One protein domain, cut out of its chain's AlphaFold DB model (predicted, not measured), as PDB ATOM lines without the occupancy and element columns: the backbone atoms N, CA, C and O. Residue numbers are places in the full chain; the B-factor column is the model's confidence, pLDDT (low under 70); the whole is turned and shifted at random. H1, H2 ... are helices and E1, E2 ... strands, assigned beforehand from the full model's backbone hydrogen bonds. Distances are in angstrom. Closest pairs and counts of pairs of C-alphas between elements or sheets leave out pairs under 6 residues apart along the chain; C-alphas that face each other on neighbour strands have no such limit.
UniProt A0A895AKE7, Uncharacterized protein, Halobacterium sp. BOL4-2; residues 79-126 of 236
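AT A GLANCE: This is residues 79 to 126 of the 236 residues of an uncharacterized protein of Halobacterium sp. BOL4-2 (UniProt A0A895AKE7). The printed part is a thin, loose, drawn-out structure: a small two-stranded hairpin, E1 and E2, reaches out at one end, the short helix H2 lies near the open end of that hairpin, and the still shorter helix H1 lies toward the other end. After E2 the long unnamed stretch of residues 111 to 126 runs back, so that the first and last printed residues lie toward the same end. The printed part has 48 residues, with two named helices and two named strands in the order H1, H2, E1, E2; the sheet, in the order E1, E2, is antiparallel. The class is mixed, helices and strands, with 20 residues, under half, in named elements. The whole is loose, with a radius of gyration of the C-alphas of 13.4 A, and its outline is a rod spanning 45 by 20 by 13 A.

HOW THE PARTS SIT: H1, residues 79 to 83, is apart from H2, residues 88 to 94, although a tight link of 4 residues joins them. H1 is also apart from the strands E1, residues 98 to 101, and E2, residues 107 to 110. A tight link of 3 residues leads from H2 to E1. The closest C-alphas of H2 and E2 are those of Tyr 89 and Leu 109, 7.4 A apart, the one pair within 8 A. E1 and E2 form a hairpin over a tight link of 5 residues; they are antiparallel, with 139 degrees between their directions. The C-alphas of Phe 99 and Leu 109 face each other at 4.6 A. N 100 and O 108, 2.9 A apart, and N 110 and O 98, 2.9 A apart, are within hydrogen-bond range. In H1 and H2 every O i to N i+4 pair is within hydrogen-bond range.

IN THESE COORDINATES: H1 begins at C-alpha 79, at (9.616, 18.608, -15.985), and measures 6.0 A from first to last C-alpha. H2 measures 10.4 A and begins at C-alpha 88, at (1.085, 32.634, -8.304). E1 measures 10.0 A. E2 measures 9.5 A and ends at C-alpha 110, at (-6.181, 41.603, -10.445).

THE WHOLE: The two C-alphas farthest apart are those of Asp 104 and Ile 126, 45.7 A, while those of Glu 79 and Ile 126 are 12.7 A apart. The printed part has no cut, and no link between named elements is long. The 16 residues from 111 to 126 hold no named element; their C-alphas lie 8 to 23 A from the mean of the C-alphas. The mean pLDDT of the printed part is 79.1; the model's confidence is under 70 at residues 85 to 86 and 115 to 120.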
ATOM      1  N   GLU A  79       9.097  17.494 -16.793       89.19
ATOM      2  CA  GLU A  79       9.616  18.608 -15.985       89.19
ATOM      3  C   GLU A  79       8.891  19.922 -16.293       89.19
ATOM      4  O   GLU A  79       8.530  20.681 -15.395       89.19
ATOM      5  N   LYS A  80       8.559  20.141 -17.572       85.69
ATOM      6  CA  LYS A  80       7.723  21.263 -18.001       85.69
ATOM      7  C   LYS A  80       6.364  21.258 -17.305       85.69
ATOM      8  O   LYS A  80       5.868  22.328 -16.982       85.69
ATOM      9  N   TRP A  81       5.741  20.097 -17.090       86.69
ATOM     10  CA  TRP A  81       4.487  20.008 -16.342       86.69
ATOM     11  C   TRP A  81       4.693  20.277 -14.849       86.69
ATOM     12  O   TRP A  81       3.920  21.039 -14.270       86.69
ATOM     13  N   ARG A  82       5.741  19.703 -14.242       85.38
ATOM     14  CA  ARG A  82       6.049  19.873 -12.810       85.38
ATOM     15  C   ARG A  82       6.309  21.338 -12.457       85.38
ATOM     16  O   ARG A  82       5.817  21.828 -11.442       85.38
ATOM     17  N   THR A  83       7.024  22.036 -13.335       80.81
ATOM     18  CA  THR A  83       7.364  23.461 -13.206       80.81
ATOM     19  C   THR A  83       6.293  24.396 -13.758       80.81
ATOM     20  O   THR A  83       6.327  25.598 -13.473       80.81
ATOM     21  N   ARG A  84       5.304  23.872 -14.502       73.50
ATOM     22  CA  ARG A  84       4.193  24.671 -15.025       73.50
ATOM     23  C   ARG A  84       3.451  25.308 -13.859       73.50
ATOM     24  O   ARG A  84       2.985  24.610 -12.947       73.50
ATOM     25  N   LYS A  85       3.229  26.621 -13.947       67.00
ATOM     26  CA  LYS A  85       2.409  27.351 -12.977       67.00
ATOM     27  C   LYS A  85       3.004  27.233 -11.571       67.00
ATOM     28  O   LYS A  85       2.328  26.807 -10.628       67.00
ATOM     29  N   THR A  86       4.309  27.467 -11.465       66.50
ATOM     30  CA  THR A  86       5.028  27.506 -10.180       66.50
ATOM     31  C   THR A  86       4.874  28.855  -9.500       66.50
ATOM     32  O   THR A  86       4.967  28.937  -8.277       66.50
ATOM     33  N   THR A  87       4.581  29.902 -10.269       74.19
ATOM     34  CA  THR A  87       4.374  31.242  -9.742       74.19
ATOM     35  C   THR A  87       2.876  31.528  -9.574       74.19
ATOM     36  O   THR A  87       2.061  31.138 -10.417       74.19
ATOM     37  N   PRO A  88       2.476  32.230  -8.500       73.56
ATOM     38  CA  PRO A  88       1.085  32.634  -8.304       73.56
ATOM     39  C   PRO A  88       0.495  33.430  -9.482       73.56
ATOM     40  O   PRO A  88      -0.693  33.294  -9.765       73.56
ATOM     41  N   TYR A  89       1.313  34.205 -10.208       78.56
ATOM     42  CA  TYR A  89       0.841  35.019 -11.333       78.56
ATOM     43  C   TYR A  89       0.483  34.187 -12.574       78.56
ATOM     44  O   TYR A  89      -0.536  34.454 -13.203       78.56
ATOM     45  N   GLU A  90       1.259  33.149 -12.913       76.94
ATOM     46  CA  GLU A  90       0.945  32.255 -14.043       76.94
ATOM     47  C   GLU A  90      -0.363  31.495 -13.814       76.94
ATOM     48  O   GLU A  90      -1.126  31.261 -14.750       76.94
ATOM     49  N   ILE A  91      -0.621  31.103 -12.561       73.88
ATOM     50  CA  ILE A  91      -1.876  30.454 -12.168       73.88
ATOM     51  C   ILE A  91      -3.039  31.430 -12.340       73.88
ATOM     52  O   ILE A  91      -4.052  31.061 -12.928       73.88
ATOM     53  N   ALA A  92      -2.887  32.657 -11.840       77.12
ATOM     54  CA  ALA A  92      -3.926  33.675 -11.899       77.12
ATOM     55  C   ALA A  92      -4.277  34.044 -13.351       77.12
ATOM     56  O   ALA A  92      -5.455  34.057 -13.698       77.12
ATOM     57  N   LEU A  93      -3.284  34.252 -14.225       79.31
ATOM     58  CA  LEU A  93      -3.518  34.581 -15.640       79.31
ATOM     59  C   LEU A  93      -4.314  33.492 -16.383       79.31
ATOM     60  O   LEU A  93      -5.218  33.805 -17.150       79.31
ATOM     61  N   ASP A  94      -4.035  32.211 -16.128       72.06
ATOM     62  CA  ASP A  94      -4.753  31.082 -16.751       72.06
ATOM     63  C   ASP A  94      -6.191  30.922 -16.222       72.06
ATOM     64  O   ASP A  94      -7.039  30.319 -16.875       72.06
ATOM     65  N   GLN A  95      -6.474  31.473 -15.038       75.88
ATOM     66  CA  GLN A  95      -7.812  31.528 -14.443       75.88
ATOM     67  C   GLN A  95      -8.597  32.783 -14.846       75.88
ATOM     68  O   GLN A  95      -9.716  32.974 -14.376       75.88
ATOM     69  N   GLY A  96      -8.039  33.608 -15.738       76.75
ATOM     70  CA  GLY A  96      -8.687  34.812 -16.244       76.75
ATOM     71  C   GLY A  96      -8.347  36.093 -15.482       76.75
ATOM     72  O   GLY A  96      -9.039  37.087 -15.684       76.75
ATOM     73  N   ALA A  97      -7.302  36.104 -14.644       83.00
ATOM     74  CA  ALA A  97      -6.772  37.352 -14.093       83.00
ATOM     75  C   ALA A  97      -6.296  38.280 -15.215       83.00
ATOM     76  O   ALA A  97      -5.741  37.835 -16.226       83.00
ATOM     77  N   CYS A  98      -6.458  39.579 -15.005       85.12
ATOM     78  CA  CYS A  98      -6.010  40.616 -15.921       85.12
ATOM     79  C   CYS A  98      -5.029  41.563 -15.225       85.12
ATOM     80  O   CYS A  98      -4.997  41.695 -14.003       85.12
ATOM     81  N   PHE A  99      -4.189  42.214 -16.027       88.00
ATOM     82  CA  PHE A  99      -3.357  43.305 -15.544       88.00
ATOM     83  C   PHE A  99      -4.154  44.605 -15.596       88.00
ATOM     84  O   PHE A  99      -4.660  44.975 -16.656       88.00
ATOM     85  N   GLU A 100      -4.220  45.304 -14.469       89.75
ATOM     86  CA  GLU A 100      -4.848  46.614 -14.340       89.75
ATOM     87  C   GLU A 100      -3.813  47.664 -13.933       89.75
ATOM     88  O   GLU A 100      -2.814  47.366 -13.272       89.75
ATOM     89  N   GLN A 101      -4.038  48.911 -14.346       90.69
ATOM     90  CA  GLN A 101      -3.197  50.029 -13.935       90.69
ATOM     91  C   GLN A 101      -3.754  50.637 -12.645       90.69
ATOM     92  O   GLN A 101      -4.881  51.130 -12.620       90.69
ATOM     93  N   ALA A 102      -2.964  50.610 -11.574       89.69
ATOM     94  CA  ALA A 102      -3.307  51.246 -10.310       89.69
ATOM     95  C   ALA A 102      -3.261  52.779 -10.410       89.69
ATOM     96  O   ALA A 102      -2.667  53.364 -11.317       89.69
ATOM     97  N   SER A 103      -3.859  53.445  -9.419       90.94
ATOM     98  CA  SER A 103      -3.929  54.911  -9.333       90.94
ATOM     99  C   SER A 103      -2.567  55.607  -9.238       90.94
ATOM    100  O   SER A 103      -2.474  56.799  -9.514       90.94
ATOM    101  N   ASP A 104      -1.518  54.887  -8.838       92.19
ATOM    102  CA  ASP A 104      -0.136  55.375  -8.787       92.19
ATOM    103  C   ASP A 104       0.641  55.142 -10.101       92.19
ATOM    104  O   ASP A 104       1.824  55.465 -10.190       92.19
ATOM    105  N   GLY A 105      -0.020  54.595 -11.127       90.06
ATOM    106  CA  GLY A 105       0.568  54.270 -12.424       90.06
ATOM    107  C   GLY A 105       1.270  52.910 -12.484       90.06
ATOM    108  O   GLY A 105       1.724  52.536 -13.568       90.06
ATOM    109  N   SER A 106       1.346  52.162 -11.376       90.44
ATOM    110  CA  SER A 106       1.887  50.798 -11.361       90.44
ATOM    111  C   SER A 106       0.932  49.798 -12.026       90.44
ATOM    112  O   SER A 106      -0.270  50.038 -12.132       90.44
ATOM    113  N   ILE A 107       1.467  48.675 -12.511       87.50
ATOM    114  CA  ILE A 107       0.671  47.573 -13.065       87.50
ATOM    115  C   ILE A 107       0.507  46.514 -11.977       87.50
ATOM    116  O   ILE A 107       1.498  45.985 -11.471       87.50
ATOM    117  N   VAL A 108      -0.737  46.184 -11.649       89.56
ATOM    118  CA  VAL A 108      -1.114  45.155 -10.673       89.56
ATOM    119  C   VAL A 108      -1.887  44.045 -11.369       89.56
ATOM    120  O   VAL A 108      -2.609  44.273 -12.334       89.56
ATOM    121  N   LEU A 109      -1.706  42.817 -10.891       85.06
ATOM    122  CA  LEU A 109      -2.469  41.666 -11.354       85.06
ATOM    123  C   LEU A 109      -3.742  41.558 -10.512       85.06
ATOM    124  O   LEU A 109      -3.654  41.226  -9.328       85.06
ATOM    125  N   ASP A 110      -4.902  41.826 -11.111       84.38
ATOM    126  CA  ASP A 110      -6.181  41.603 -10.445       84.38
ATOM    127  C   ASP A 110      -6.559  40.120 -10.525       84.38
ATOM    128  O   ASP A 110      -6.888  39.585 -11.584       84.38
ATOM    129  N   ALA A 111      -6.483  39.446  -9.377       79.62
ATOM    130  CA  ALA A 111      -6.881  38.053  -9.198       79.62
ATOM    131  C   ALA A 111      -8.160  37.920  -8.351       79.62
ATOM    132  O   ALA A 111      -8.436  36.841  -7.824       79.62
ATOM    133  N   SER A 112      -8.932  38.999  -8.180       79.69
ATOM    134  CA  SER A 112     -10.145  39.027  -7.349       79.69
ATOM    135  C   SER A 112     -11.237  38.059  -7.826       79.69
ATOM    136  O   SER A 112     -12.023  37.561  -7.019       79.69
ATOM    137  N   SER A 113     -11.249  37.738  -9.120       71.19
ATOM    138  CA  SER A 113     -12.146  36.772  -9.764       71.19
ATOM    139  C   SER A 113     -11.605  35.334  -9.775       71.19
ATOM    140  O   SER A 113     -12.327  34.403 -10.144       71.19
ATOM    141  N   CYS A 114     -10.359  35.114  -9.345       73.94
ATOM    142  CA  CYS A 114      -9.729  33.800  -9.351       73.94
ATOM    143  C   CYS A 114     -10.158  32.977  -8.128       73.94
ATOM    144  O   CYS A 114      -9.753  33.240  -6.994       73.94
ATOM    145  N   GLY A 115     -10.926  31.909  -8.354       61.22
ATOM    146  CA  GLY A 115     -11.190  30.881  -7.343       61.22
ATOM    147  C   GLY A 115      -9.927  30.057  -7.065       61.22
ATOM    148  O   GLY A 115      -9.721  29.000  -7.658       61.22
ATOM    149  N   TYR A 116      -9.034  30.544  -6.204       59.91
ATOM    150  CA  TYR A 116      -7.746  29.887  -5.978       59.91
ATOM    151  C   TYR A 116      -7.869  28.586  -5.168       59.91
ATOM    152  O   TYR A 116      -8.405  28.578  -4.061       59.91
ATOM    153  N   ARG A 117      -7.258  27.514  -5.693       53.53
ATOM    154  CA  ARG A 117      -6.409  26.524  -4.992       53.53
ATOM    155  C   ARG A 117      -5.782  25.615  -6.055       53.53
ATOM    156  O   ARG A 117      -6.484  24.811  -6.664       53.53
ATOM    157  N   LYS A 118      -4.458  25.677  -6.261       52.69
ATOM    158  CA  LYS A 118      -3.733  24.546  -6.872       52.69
ATOM    159  C   LYS A 118      -3.820  23.408  -5.854       52.69
ATOM    160  O   LYS A 118      -3.041  23.356  -4.913       52.69
ATOM    161  N   ALA A 119      -4.859  22.585  -5.969       62.06
ATOM    162  CA  ALA A 119      -5.223  21.605  -4.946       62.06
ATOM    163  C   ALA A 119      -4.245  20.419  -4.860       62.06
ATOM    164  O   ALA A 119      -4.366  19.600  -3.956       62.06
ATOM    165  N   ILE A 120      -3.301  20.319  -5.803       69.75
ATOM    166  CA  ILE A 120      -2.427  19.162  -5.978       69.75
ATOM    167  C   ILE A 120      -0.974  19.641  -6.016       69.75
ATOM    168  O   ILE A 120      -0.601  20.449  -6.874       69.75
ATOM    169  N   ASP A 121      -0.164  19.135  -5.089       80.00
ATOM    170  CA  ASP A 121       1.288  19.292  -5.110       80.00
ATOM    171  C   ASP A 121       1.846  18.541  -6.337       80.00
ATOM    172  O   ASP A 121       1.599  17.344  -6.479       80.00
ATOM    173  N   PRO A 122       2.599  19.178  -7.253       80.31
ATOM    174  CA  PRO A 122       3.221  18.474  -8.377       80.31
ATOM    175  C   PRO A 122       4.086  17.275  -7.959       80.31
ATOM    176  O   PRO A 122       4.249  16.344  -8.749       80.31
ATOM    177  N   LYS A 123       4.626  17.278  -6.732       82.81
ATOM    178  CA  LYS A 123       5.370  16.145  -6.165       82.81
ATOM    179  C   LYS A 123       4.472  14.976  -5.760       82.81
ATOM    180  O   LYS A 123       4.956  13.853  -5.711       82.81
ATOM    181  N   SER A 124       3.182  15.208  -5.506       86.62
ATOM    182  CA  SER A 124       2.222  14.143  -5.190       86.62
ATOM    183  C   SER A 124       1.639  13.467  -6.435       86.62
ATOM    184  O   SER A 124       0.847  12.536  -6.306       86.62
ATOM    185  N   VAL A 125       1.978  13.930  -7.643       87.19
ATOM    186  CA  VAL A 125       1.528  13.305  -8.892       87.19
ATOM    187  C   VAL A 125       2.540  12.258  -9.339       87.19
ATOM    188  O   VAL A 125       3.659  12.580  -9.732       87.19
ATOM    189  N   ILE A 126       2.098  11.001  -9.300       86.31
ATOM    190  CA  ILE A 126       2.893   9.827  -9.679       86.31
ATOM    191  C   ILE A 126       2.994   9.713 -11.210       86.31
ATOM    192  O   ILE A 126       4.046   9.374 -11.735       86.31
TER     193      ILE A 126